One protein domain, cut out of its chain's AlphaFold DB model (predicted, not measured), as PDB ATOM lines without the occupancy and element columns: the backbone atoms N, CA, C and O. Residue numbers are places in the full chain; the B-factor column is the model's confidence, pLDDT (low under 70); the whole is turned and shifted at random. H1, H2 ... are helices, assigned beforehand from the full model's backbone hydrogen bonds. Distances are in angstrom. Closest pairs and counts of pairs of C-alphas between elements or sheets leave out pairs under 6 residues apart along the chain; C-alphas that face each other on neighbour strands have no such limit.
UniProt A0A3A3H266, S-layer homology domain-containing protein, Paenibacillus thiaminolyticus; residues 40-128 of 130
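This is residues 40 to 128 of the 130 residues of the protein "S-layer homology domain-containing protein" of Paenibacillus thiaminolyticus (UniProt A0A3A3H266). A loose, elongated chain of separate pieces: the longest helix, H2, stands in the middle across the long axis, with the short helix H1 and its loop at one end, and two still shorter helices, H3 and H4, set among loops at the other. Long links join these pieces, and residues 63 to 69, of which 68 and 69 belong to H2, stand free. The printed part has 89 residues with four named helices, in the order H1, H2, H3, H4, and no named strand; the class is all helix, though under half of the residues, 36 of 89, are in named elements. The whole is loose, with a radius of gyration of the C-alphas of 16.4 A, and spans 45 by 27 by 25 A.

H2 is residues 68 to 82, 21.2 A from first to last C-alpha, from C-alpha 68 at (180.227, 122.385, 109.221) to C-alpha 82 at (199.034, 119.770, 118.720). H1 is residues 40 to 48, 12.1 A long, and begins at C-alpha 40 at (194.079, 107.442, 101.788). H3 is residues 103 to 108, 8.7 A long. H4 is residues 122 to 127, 9.1 A long, and ends at C-alpha 127 at (181.340, 138.570, 114.064).

H2, the longest helix, touches no helix. H1 and H2 are apart, and so are H2 and H3, and H2 and H4. H1 is also apart from H3 and from H4. H3 and H4 are close but not clearly touching, with 1 pair of C-alphas within 8 A; their closest C-alphas, those of Val 106 and Ala 122, are 7.6 A apart. Their centres are 13.0 A apart. They run the same way at a steep tilt of 54 degrees. In H1, H2, H3 and H4 every pair of O i and N i+4 is within hydrogen-bond range.

The two C-alphas farthest apart are those of Asp 57 and Thr 118, at 47.8 A. The C-alphas of Ile 40 and Gly 128, the first and last printed residues, are 35.5 A apart. The printed part has no cut. The three links are long: residues 49 to 67 between H1 and H2, residues 83 to 102 between H2 and H3, and residues 109 to 121 between H3 and H4. The mean pLDDT of the printed part is 74.6. The model's confidence is low, under 70, at 39 residues: 83 to 95, 102, and 104 to 128. The mean pLDDT is 94 for H1, 86 for H2, 67 for H3 and 56 for H4.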
ATOM      1  N   ILE A  40     193.841 108.547 100.851       94.88
ATOM      2  CA  ILE A  40     194.079 107.442 101.788       94.88
ATOM      3  C   ILE A  40     195.202 107.742 102.785       94.88
ATOM      4  O   ILE A  40     195.029 107.579 103.989       94.88
ATOM      5  N   LYS A  41     196.317 108.303 102.306       94.12
ATOM      6  CA  LYS A  41     197.464 108.665 103.150       94.12
ATOM      7  C   LYS A  41     197.123 109.730 104.188       94.12
ATOM      8  O   LYS A  41     197.540 109.610 105.336       94.12
ATOM      9  N   ALA A  42     196.375 110.759 103.794       94.50
ATOM     10  CA  ALA A  42     195.969 111.834 104.692       94.50
ATOM     11  C   ALA A  42     194.942 111.341 105.720       94.50
ATOM     12  O   ALA A  42     195.077 111.634 106.907       94.50
ATOM     13  N   ILE A  43     193.968 110.544 105.277       95.38
ATOM     14  CA  ILE A  43     192.935 109.954 106.135       95.38
ATOM     15  C   ILE A  43     193.580 109.070 107.206       95.38
ATOM     16  O   ILE A  43     193.337 109.271 108.397       95.38
ATOM     17  N   ASP A  44     194.457 108.148 106.804       94.00
ATOM     18  CA  ASP A  44     195.143 107.250 107.734       94.00
ATOM     19  C   ASP A  44     196.045 108.024 108.698       94.00
ATOM     20  O   ASP A  44     196.099 107.717 109.889       94.00
ATOM     21  N   PHE A  45     196.748 109.052 108.213       93.31
ATOM     22  CA  PHE A  45     197.573 109.908 109.062       93.31
ATOM     23  C   PHE A  45     196.732 110.625 110.122       93.31
ATOM     24  O   PHE A  45     197.067 110.602 111.306       93.31
ATOM     25  N   MET A  46     195.622 111.245 109.727       94.00
ATOM     26  CA  MET A  46     194.745 111.963 110.652       94.00
ATOM     27  C   MET A  46     194.035 111.018 111.628       94.00
ATOM     28  O   MET A  46     193.842 111.384 112.790       94.00
ATOM     29  N   ASN A  47     193.698 109.797 111.203       94.69
ATOM     30  CA  ASN A  47     193.129 108.775 112.076       94.69
ATOM     31  C   ASN A  47     194.135 108.251 113.106       94.69
ATOM     32  O   ASN A  47     193.828 108.247 114.296       94.69
ATOM     33  N   LYS A  48     195.363 107.916 112.689       92.94
ATOM     34  CA  LYS A  48     196.454 107.528 113.606       92.94
ATOM     35  C   LYS A  48     196.731 108.602 114.652       92.94
ATOM     36  O   LYS A  48     197.108 108.312 115.784       92.94
ATOM     37  N   ASN A  49     196.506 109.856 114.280       90.94
ATOM     38  CA  ASN A  49     196.633 110.991 115.172       90.94
ATOM     39  C   ASN A  49     195.340 111.338 115.927       90.94
ATOM     40  O   ASN A  49     195.325 112.321 116.654       90.94
ATOM     41  N   GLY A  50     194.277 110.542 115.855       91.00
ATOM     42  CA  GLY A  50     193.046 110.756 116.627       91.00
ATOM     43  C   GLY A  50     192.263 112.017 116.244       91.00
ATOM     44  O   GLY A  50     191.344 112.414 116.955       91.00
ATOM     45  N   VAL A  51     192.611 112.656 115.127       92.44
ATOM     46  CA  VAL A  51     191.885 113.819 114.597       92.44
ATOM     47  C   VAL A  51     190.583 113.353 113.941       92.44
ATOM     48  O   VAL A  51     189.529 113.968 114.114       92.44
ATOM     49  N   ILE A  52     190.637 112.214 113.246       94.06
ATOM     50  CA  ILE A  52     189.500 111.586 112.569       94.06
ATOM     51  C   ILE A  52     189.215 110.229 113.205       94.06
ATOM     52  O   ILE A  52     190.109 109.402 113.350       94.06
ATOM     53  N   THR A  53     187.955 109.973 113.539       92.31
ATOM     54  CA  THR A  53     187.507 108.707 114.148       92.31
ATOM     55  C   THR A  53     186.661 107.854 113.206       92.31
ATOM     56  O   THR A  53     186.505 106.667 113.455       92.31
ATOM     57  N   GLY A  54     186.142 108.442 112.124       92.69
ATOM     58  CA  GLY A  54     185.108 107.823 111.293       92.69
ATOM     59  C   GLY A  54     183.739 107.815 111.971       92.69
ATOM     60  O   GLY A  54     183.541 108.454 113.009       92.69
ATOM     61  N   TYR A  55     182.806 107.112 111.339       94.31
ATOM     62  CA  TYR A  55     181.454 106.864 111.835       94.31
ATOM     63  C   TYR A  55     181.386 105.526 112.581       94.31
ATOM     64  O   TYR A  55     182.238 104.657 112.399       94.31
ATOM     65  N   ASP A  56     180.318 105.328 113.354       94.06
ATOM     66  CA  ASP A  56     180.101 104.114 114.157       94.06
ATOM     67  C   ASP A  56     180.019 102.827 113.317       94.06
ATOM     68  O   ASP A  56     180.277 101.731 113.807       94.06
ATOM     69  N   ASP A  57     179.698 102.951 112.026       95.25
ATOM     70  CA  ASP A  57     179.675 101.839 111.073       95.25
ATOM     71  C   ASP A  57     181.072 101.449 110.541       95.25
ATOM     72  O   ASP A  57     181.178 100.550 109.698       95.25
ATOM     73  N   GLY A  58     182.139 102.112 110.999       94.50
ATOM     74  CA  GLY A  58     183.520 101.879 110.574       94.50
ATOM     75  C   GLY A  58     183.890 102.508 109.225       94.50
ATOM     76  O   GLY A  58     184.874 102.092 108.609       94.50
ATOM     77  N   THR A  59     183.099 103.468 108.733       96.56
ATOM     78  CA  THR A  59     183.377 104.214 107.492       96.56
ATOM     79  C   THR A  59     184.002 105.588 107.738       96.56
ATOM     80  O   THR A  59     183.900 106.149 108.832       96.56
ATOM     81  N   PHE A  60     184.606 106.159 106.693       96.06
ATOM     82  CA  PHE A  60     185.021 107.565 106.626       96.06
ATOM     83  C   PHE A  60     184.121 108.422 105.722       96.06
ATOM     84  O   PHE A  60     183.942 109.610 105.978       96.06
ATOM     85  N   LYS A  61     183.508 107.819 104.700       96.00
ATOM     86  CA  LYS A  61     182.671 108.440 103.659       96.00
ATOM     87  C   LYS A  61     183.428 109.504 102.847       96.00
ATOM     88  O   LYS A  61     183.003 110.657 102.836       96.00
ATOM     89  N   PRO A  62     184.525 109.137 102.151       94.75
ATOM     90  CA  PRO A  62     185.414 110.086 101.464       94.75
ATOM     91  C   PRO A  62     184.726 110.923 100.374       94.75
ATOM     92  O   PRO A  62     185.131 112.060 100.144       94.75
ATOM     93  N   ASP A  63     183.673 110.393  99.746       94.69
ATOM     94  CA  ASP A  63     182.922 111.080  98.685       94.69
ATOM     95  C   ASP A  63     181.755 111.934  99.217       94.69
ATOM     96  O   ASP A  63     181.089 112.645  98.463       94.69
ATOM     97  N   LYS A  64     181.468 111.866 100.525       94.75
ATOM     98  CA  LYS A  64     180.418 112.669 101.155       94.75
ATOM     99  C   LYS A  64     180.974 114.057 101.471       94.75
ATOM    100  O   LYS A  64     182.000 114.195 102.131       94.75
ATOM    101  N   GLY A  65     180.236 115.095 101.079       93.69
ATOM    102  CA  GLY A  65     180.528 116.462 101.506       93.69
ATOM    103  C   GLY A  65     180.574 116.582 103.035       93.69
ATOM    104  O   GLY A  65     179.693 116.082 103.737       93.69
ATOM    105  N   VAL A  66     181.600 117.266 103.539       92.94
ATOM    106  CA  VAL A  66     181.797 117.486 104.975       92.94
ATOM    107  C   VAL A  66     180.838 118.566 105.469       92.94
ATOM    108  O   VAL A  66     180.767 119.666 104.917       92.94
ATOM    109  N   THR A  67     180.101 118.275 106.536       94.00
ATOM    110  CA  THR A  67     179.251 119.264 107.205       94.00
ATOM    111  C   THR A  67     180.088 120.222 108.054       94.00
ATOM    112  O   THR A  67     181.175 119.889 108.528       94.00
ATOM    113  N   LYS A  68     179.557 121.421 108.330       90.69
ATOM    114  CA  LYS A  68     180.227 122.385 109.221       90.69
ATOM    115  C   LYS A  68     180.546 121.783 110.598       90.69
ATOM    116  O   LYS A  68     181.620 122.041 111.128       90.69
ATOM    117  N   ALA A  69     179.641 120.974 111.155       88.00
ATOM    118  CA  ALA A  69     179.840 120.328 112.452       88.00
ATOM    119  C   ALA A  69     181.011 119.330 112.424       88.00
ATOM    120  O   ALA A  69     181.899 119.417 113.266       88.00
ATOM    121  N   GLU A  70     181.061 118.449 111.420       90.12
ATOM    122  CA  GLU A  70     182.155 117.480 111.249       90.12
ATOM    123  C   GLU A  70     183.508 118.190 111.074       90.12
ATOM    124  O   GLU A  70     184.499 117.811 111.703       90.12
ATOM    125  N   PHE A  71     183.545 119.268 110.282       89.62
ATOM    126  CA  PHE A  71     184.746 120.084 110.099       89.62
ATOM    127  C   PHE A  71     185.248 120.688 111.416       89.62
ATOM    128  O   PHE A  71     186.422 120.540 111.762       89.62
ATOM    129  N   VAL A  72     184.359 121.325 112.185       85.50
ATOM    130  CA  VAL A  72     184.709 121.931 113.477       85.50
ATOM    131  C   VAL A  72     185.181 120.872 114.477       85.50
ATOM    132  O   VAL A  72     186.158 121.107 115.187       85.50
ATOM    133  N   SER A  73     184.564 119.687 114.507       88.12
ATOM    134  CA  SER A  73     185.004 118.590 115.378       88.12
ATOM    135  C   SER A  73     186.422 118.108 115.059       88.12
ATOM    136  O   SER A  73     187.209 117.898 115.985       88.12
ATOM    137  N   MET A  74     186.782 117.974 113.776       90.31
ATOM    138  CA  MET A  74     188.156 117.632 113.378       90.31
ATOM    139  C   MET A  74     189.150 118.705 113.832       90.31
ATOM    140  O   MET A  74     190.179 118.383 114.425       90.31
ATOM    141  N   PHE A  75     188.829 119.985 113.616       87.50
ATOM    142  CA  PHE A  75     189.693 121.096 114.025       87.50
ATOM    143  C   PHE A  75     189.871 121.183 115.542       87.50
ATOM    144  O   PHE A  75     190.990 121.393 116.000       87.50
ATOM    145  N   SER A  76     188.807 120.973 116.321       83.38
ATOM    146  CA  SER A  76     188.891 120.945 117.786       83.38
ATOM    147  C   SER A  76     189.894 119.896 118.263       83.38
ATOM    148  O   SER A  76     190.800 120.213 119.026       83.38
ATOM    149  N   ARG A  77     189.794 118.663 117.746       88.69
ATOM    150  CA  ARG A  77     190.701 117.560 118.109       88.69
ATOM    151  C   ARG A  77     192.140 117.832 117.681       88.69
ATOM    152  O   ARG A  77     193.070 117.543 118.425       88.69
ATOM    153  N   LEU A  78     192.325 118.395 116.486       86.81
ATOM    154  CA  LEU A  78     193.644 118.774 115.984       86.81
ATOM    155  C   LEU A  78     194.308 119.797 116.913       86.81
ATOM    156  O   LEU A  78     195.472 119.657 117.282       86.81
ATOM    157  N   PHE A  79     193.553 120.815 117.310       82.19
ATOM    158  CA  PHE A  79     194.041 121.882 118.164       82.19
ATOM    159  C   PHE A  79     194.310 121.442 119.598       82.19
ATOM    160  O   PHE A  79     195.318 121.869 120.154       82.19
ATOM    161  N   ASP A  80     193.465 120.586 120.166       81.25
ATOM    162  CA  ASP A  80     193.701 120.000 121.488       81.25
ATOM    163  C   ASP A  80     194.954 119.115 121.494       81.25
ATOM    164  O   ASP A  80     195.675 119.064 122.488       81.25
ATOM    165  N   LYS A  81     195.240 118.431 120.379       80.19
ATOM    166  CA  LYS A  81     196.373 117.507 120.290       80.19
ATOM    167  C   LYS A  81     197.717 118.188 120.058       80.19
ATOM    168  O   LYS A  81     198.713 117.758 120.630       80.19
ATOM    169  N   TYR A  82     197.765 119.193 119.186       75.25
ATOM    170  CA  TYR A  82     199.034 119.770 118.720       75.25
ATOM    171  C   TYR A  82     199.320 121.166 119.236       75.25
ATOM    172  O   TYR A  82     200.406 121.685 118.987       75.25
ATOM    173  N   VAL A  83     198.377 121.785 119.943       69.44
ATOM    174  CA  VAL A  83     198.643 123.059 120.595       69.44
ATOM    175  C   VAL A  83     198.635 122.861 122.097       69.44
ATOM    176  O   VAL A  83     197.600 122.925 122.754       69.44
ATOM    177  N   THR A  84     199.831 122.624 122.628       56.31
ATOM    178  CA  THR A  84     200.085 122.612 124.062       56.31
ATOM    179  C   THR A  84     199.956 124.038 124.595       56.31
ATOM    180  O   THR A  84     200.535 124.986 124.063       56.31
ATOM    181  N   ASN A  85     199.140 124.204 125.633       54.03
ATOM    182  CA  ASN A  85     199.042 125.455 126.373       54.03
ATOM    183  C   ASN A  85     200.294 125.610 127.244       54.03
ATOM    184  O   ASN A  85     200.241 125.368 128.443       54.03
ATOM    185  N   GLU A  86     201.410 126.006 126.645       49.03
ATOM    186  CA  GLU A  86     202.483 126.648 127.399       49.03
ATOM    187  C   GLU A  86     202.014 128.091 127.652       49.03
ATOM    188  O   GLU A  86     201.874 128.901 126.731       49.03
ATOM    189  N   ASP A  87     201.629 128.368 128.897       51.22
ATOM    190  CA  ASP A  87     201.466 129.709 129.463       51.22
ATOM    191  C   ASP A  87     200.543 130.688 128.717       51.22
ATOM    192  O   ASP A  87     200.883 131.840 128.430       51.22
ATOM    193  N   SER A  88     199.292 130.291 128.473       47.19
ATOM    194  CA  SER A  88     198.236 131.281 128.242       47.19
ATOM    195  C   SER A  88     197.622 131.702 129.581       47.19
ATOM    196  O   SER A  88     196.843 130.925 130.132       47.19
ATOM    197  N   PRO A  89     197.896 132.916 130.111       48.94
ATOM    198  CA  PRO A  89     197.191 133.392 131.293       48.94
ATOM    199  C   PRO A  89     195.694 133.394 130.988       48.94
ATOM    200  O   PRO A  89     195.265 133.943 129.966       48.94
ATOM    201  N   THR A  90     194.911 132.770 131.865       48.09
ATOM    202  CA  THR A  90     193.448 132.751 131.837       48.09
ATOM    203  C   THR A  90     192.923 134.182 131.955       48.09
ATOM    204  O   THR A  90     192.656 134.692 133.039       48.09
ATOM    205  N   ARG A  91     192.805 134.888 130.826       57.12
ATOM    206  CA  ARG A  91     192.166 136.205 130.782       57.12
ATOM    207  C   ARG A  91     190.692 136.044 130.438       57.12
ATOM    208  O   ARG A  91     190.340 135.445 129.428       57.12
ATOM    209  N   GLN A  92     189.865 136.570 131.335       59.84
ATOM    210  CA  GLN A  92     188.413 136.441 131.343       59.84
ATOM    211  C   GLN A  92     187.776 137.335 130.271       59.84
ATOM    212  O   GLN A  92     188.148 138.502 130.130       59.84
ATOM    213  N   PHE A  93     186.787 136.809 129.547       65.94
ATOM    214  CA  PHE A  93     185.869 137.634 128.763       65.94
ATOM    215  C   PHE A  93     184.884 138.310 129.719       65.94
ATOM    216  O   PHE A  93     184.289 137.649 130.568       65.94
ATOM    217  N   LYS A  94     184.699 139.629 129.594       67.12
ATOM    218  CA  LYS A  94     183.827 140.403 130.501       67.12
ATOM    219  C   LYS A  94     182.363 139.948 130.443       67.12
ATOM    220  O   LYS A  94     181.627 140.112 131.410       67.12
ATOM    221  N   ASP A  95     181.941 139.424 129.301       67.44
ATOM    222  CA  ASP A  95     180.568 139.032 128.993       67.44
ATOM    223  C   ASP A  95     180.317 137.521 129.076       67.44
ATOM    224  O   ASP A  95     179.181 137.089 128.892       67.44
ATOM    225  N   VAL A  96     181.336 136.718 129.405       71.50
ATOM    226  CA  VAL A  96     181.185 135.274 129.628       71.50
ATOM    227  C   VAL A  96     181.667 134.941 131.040       71.50
ATOM    228  O   VAL A  96     182.869 134.771 131.253       71.50
ATOM    229  N   PRO A  97     180.757 134.864 132.028       74.31
ATOM    230  CA  PRO A  97     181.131 134.484 133.384       74.31
ATOM    231  C   PRO A  97     181.648 133.040 133.419       74.31
ATOM    232  O   PRO A  97     181.216 132.199 132.630       74.31
ATOM    233  N   SER A  98     182.533 132.733 134.372       71.44
ATOM    234  CA  SER A  98     183.141 131.399 134.536       71.44
ATOM    235  C   SER A  98     182.144 130.273 134.815       71.44
ATOM    236  O   SER A  98     182.459 129.109 134.596       71.44
ATOM    237  N   SER A  99     180.935 130.609 135.266       76.88
ATOM    238  CA  SER A  99     179.830 129.672 135.479       76.88
ATOM    239  C   SER A  99     179.084 129.284 134.198       76.88
ATOM    240  O   SER A  99     178.189 128.441 134.240       76.88
ATOM    241  N   ASN A 100     179.403 129.899 133.057       77.75
ATOM    242  CA  ASN A 100     178.750 129.601 131.790       77.75
ATOM    243  C   ASN A 100     179.291 128.288 131.198       77.75
ATOM    244  O   ASN A 100     180.501 128.086 131.126       77.75
ATOM    245  N   TRP A 101     178.403 127.421 130.711       73.12
ATOM    246  CA  TRP A 101     178.761 126.139 130.088       73.12
ATOM    247  C   TRP A 101     179.712 126.288 128.886       73.12
ATOM    248  O   TRP A 101     180.482 125.379 128.592       73.12
ATOM    249  N   ALA A 102     179.685 127.440 128.209       62.50
ATOM    250  CA  ALA A 102     180.545 127.747 127.071       62.50
ATOM    251  C   ALA A 102     181.864 128.432 127.466       62.50
ATOM    252  O   ALA A 102     182.678 128.723 126.592       62.50
ATOM    253  N   TYR A 103     182.098 128.701 128.755       71.75
ATOM    254  CA  TYR A 103     183.263 129.456 129.220       71.75
ATOM    255  C   TYR A 103     184.587 128.818 128.787       71.75
ATOM    256  O   TYR A 103     185.438 129.492 128.208       71.75
ATOM    257  N   ASP A 104     184.737 127.509 129.005       68.94
ATOM    258  CA  ASP A 104     185.948 126.770 128.637       68.94
ATOM    259  C   ASP A 104     186.193 126.823 127.121       68.94
ATOM    260  O   ASP A 104     187.275 127.202 126.672       68.94
ATOM    261  N   ALA A 105     185.152 126.571 126.325       65.88
ATOM    262  CA  ALA A 105     185.221 126.635 124.869       65.88
ATOM    263  C   ALA A 105     185.594 128.041 124.362       65.88
ATOM    264  O   ALA A 105     186.503 128.181 123.545       65.88
ATOM    265  N   VAL A 106     184.947 129.094 124.872       67.25
ATOM    266  CA  VAL A 106     185.194 130.487 124.461       67.25
ATOM    267  C   VAL A 106     186.596 130.948 124.874       67.25
ATOM    268  O   VAL A 106     187.293 131.584 124.082       67.25
ATOM    269  N   SER A 107     187.061 130.569 126.069       63.28
ATOM    270  CA  SER A 107     188.405 130.903 126.565       63.28
ATOM    271  C   SER A 107     189.539 130.366 125.673       63.28
ATOM    272  O   SER A 107     190.604 130.980 125.578       63.28
ATOM    273  N   LYS A 108     189.288 129.269 124.946       63.09
ATOM    274  CA  LYS A 108     190.261 128.580 124.086       63.09
ATOM    275  C   LYS A 108     190.366 129.147 122.660       63.09
ATOM    276  O   LYS A 108     191.380 128.931 121.999       63.09
ATOM    277  N   VAL A 109     189.388 129.929 122.181       58.34
ATOM    278  CA  VAL A 109     189.326 130.441 120.784       58.34
ATOM    279  C   VAL A 109     190.330 131.584 120.490       58.34
ATOM    280  O   VAL A 109     190.503 131.995 119.345       58.34
ATOM    281  N   ARG A 110     191.099 132.049 121.487       58.81
ATOM    282  CA  ARG A 110     192.042 133.197 121.442       58.81
ATOM    283  C   ARG A 110     193.210 133.115 120.426       58.81
ATOM    284  O   ARG A 110     194.084 133.976 120.447       58.81
ATOM    285  N   ARG A 111     193.305 132.105 119.555       51.88
ATOM    286  CA  ARG A 111     194.511 131.876 118.729       51.88
ATOM    287  C   ARG A 111     194.557 132.538 117.359       51.88
ATOM    288  O   ARG A 111     195.614 132.482 116.739       51.88
ATOM    289  N   ASN A 112     193.501 133.195 116.892       45.50
ATOM    290  CA  ASN A 112     193.635 134.022 115.695       45.50
ATOM    291  C   ASN A 112     193.715 135.489 116.113       45.50
ATOM    292  O   ASN A 112     192.898 135.938 116.913       45.50
ATOM    293  N   GLN A 113     194.684 136.234 115.586       49.41
ATOM    294  CA  GLN A 113     194.985 137.645 115.892       49.41
ATOM    295  C   GLN A 113     193.817 138.638 115.654       49.41
ATOM    296  O   GLN A 113     194.023 139.849 115.681       49.41
ATOM    297  N   ALA A 114     192.592 138.153 115.445       47.75
ATOM    298  CA  ALA A 114     191.379 138.927 115.228       47.75
ATOM    299  C   ALA A 114     190.832 139.594 116.507       47.75
ATOM    300  O   ALA A 114     190.137 140.595 116.428       47.75
ATOM    301  N   CYS A 115     191.143 139.085 117.701       51.97
ATOM    302  CA  CYS A 115     190.567 139.610 118.943       51.97
ATOM    303  C   CYS A 115     191.649 140.340 119.756       51.97
ATOM    304  O   CYS A 115     192.346 139.735 120.575       51.97
ATOM    305  N   LYS A 116     191.859 141.642 119.498       51.50
ATOM    306  CA  LYS A 116     192.817 142.445 120.282       51.50
ATOM    307  C   LYS A 116     192.269 142.746 121.688       51.50
ATOM    308  O   LYS A 116     191.084 143.043 121.841       51.50
ATOM    309  N   PRO A 117     193.117 142.711 122.733       51.72
ATOM    310  CA  PRO A 117     192.672 142.589 124.116       51.72
ATOM    311  C   PRO A 117     192.471 143.944 124.796       51.72
ATOM    312  O   PRO A 117     192.991 144.154 125.891       51.72
ATOM    313  N   THR A 118     191.749 144.878 124.178       50.81
ATOM    314  CA  THR A 118     191.420 146.112 124.904       50.81
ATOM    315  C   THR A 118     189.949 146.278 125.226       50.81
ATOM    316  O   THR A 118     189.711 146.676 126.360       50.81
ATOM    317  N   LYS A 119     188.962 145.916 124.386       52.12
ATOM    318  CA  LYS A 119     187.524 146.030 124.758       52.12
ATOM    319  C   LYS A 119     186.533 145.144 123.970       52.12
ATOM    320  O   LYS A 119     185.354 145.478 123.938       52.12
ATOM    321  N   ALA A 120     186.949 144.053 123.331       55.53
ATOM    322  CA  ALA A 120     186.014 143.278 122.507       55.53
ATOM    323  C   ALA A 120     185.124 142.355 123.362       55.53
ATOM    324  O   ALA A 120     185.631 141.601 124.197       55.53
ATOM    325  N   ARG A 121     183.798 142.418 123.171       61.09
ATOM    326  CA  ARG A 121     182.858 141.417 123.705       61.09
ATOM    327  C   ARG A 121     183.105 140.082 122.995       61.09
ATOM    328  O   ARG A 121     183.521 140.079 121.835       61.09
ATOM    329  N   ALA A 122     182.814 138.946 123.629       58.78
ATOM    330  CA  ALA A 122     182.910 137.635 122.977       58.78
ATOM    331  C   ALA A 122     182.089 137.594 121.675       58.78
ATOM    332  O   ALA A 122     182.539 137.066 120.658       58.78
ATOM    333  N   ASN A 123     180.927 138.251 121.679       57.94
ATOM    334  CA  ASN A 123     180.073 138.392 120.502       57.94
ATOM    335  C   ASN A 123     180.700 139.218 119.365       57.94
ATOM    336  O   ASN A 123     180.360 138.986 118.207       57.94
ATOM    337  N   ASP A 124     181.603 140.151 119.665       58.03
ATOM    338  CA  ASP A 124     182.256 140.998 118.657       58.03
ATOM    339  C   ASP A 124     183.352 140.190 117.936       58.03
ATOM    340  O   ASP A 124     183.451 140.194 116.709       58.03
ATOM    341  N   CYS A 125     184.081 139.353 118.684       55.53
ATOM    342  CA  CYS A 125     185.107 138.471 118.122       55.53
ATOM    343  C   CYS A 125     184.540 137.310 117.286       55.53
ATOM    344  O   CYS A 125     185.240 136.794 116.417       55.53
ATOM    345  N   LEU A 126     183.272 136.926 117.488       53.44
ATOM    346  CA  LEU A 126     182.580 135.949 116.635       53.44
ATOM    347  C   LEU A 126     182.038 136.552 115.329       53.44
ATOM    348  O   LEU A 126     181.775 135.801 114.390       53.44
ATOM    349  N   ARG A 127     181.864 137.878 115.257       53.56
ATOM    350  CA  ARG A 127     181.340 138.570 114.064       53.56
ATOM    351  C   ARG A 127     182.418 139.191 113.177       53.56
ATOM    352  O   ARG A 127     182.114 139.529 112.041       53.56
ATOM    353  N   GLY A 128     183.662 139.299 113.649       48.16
ATOM    354  CA  GLY A 128     184.756 139.889 112.869       48.16
ATOM    355  C   GLY A 128     184.620 141.401 112.661       48.16
ATOM    356  O   GLY A 128     185.219 141.943 111.735       48.16
TER     357      GLY A 128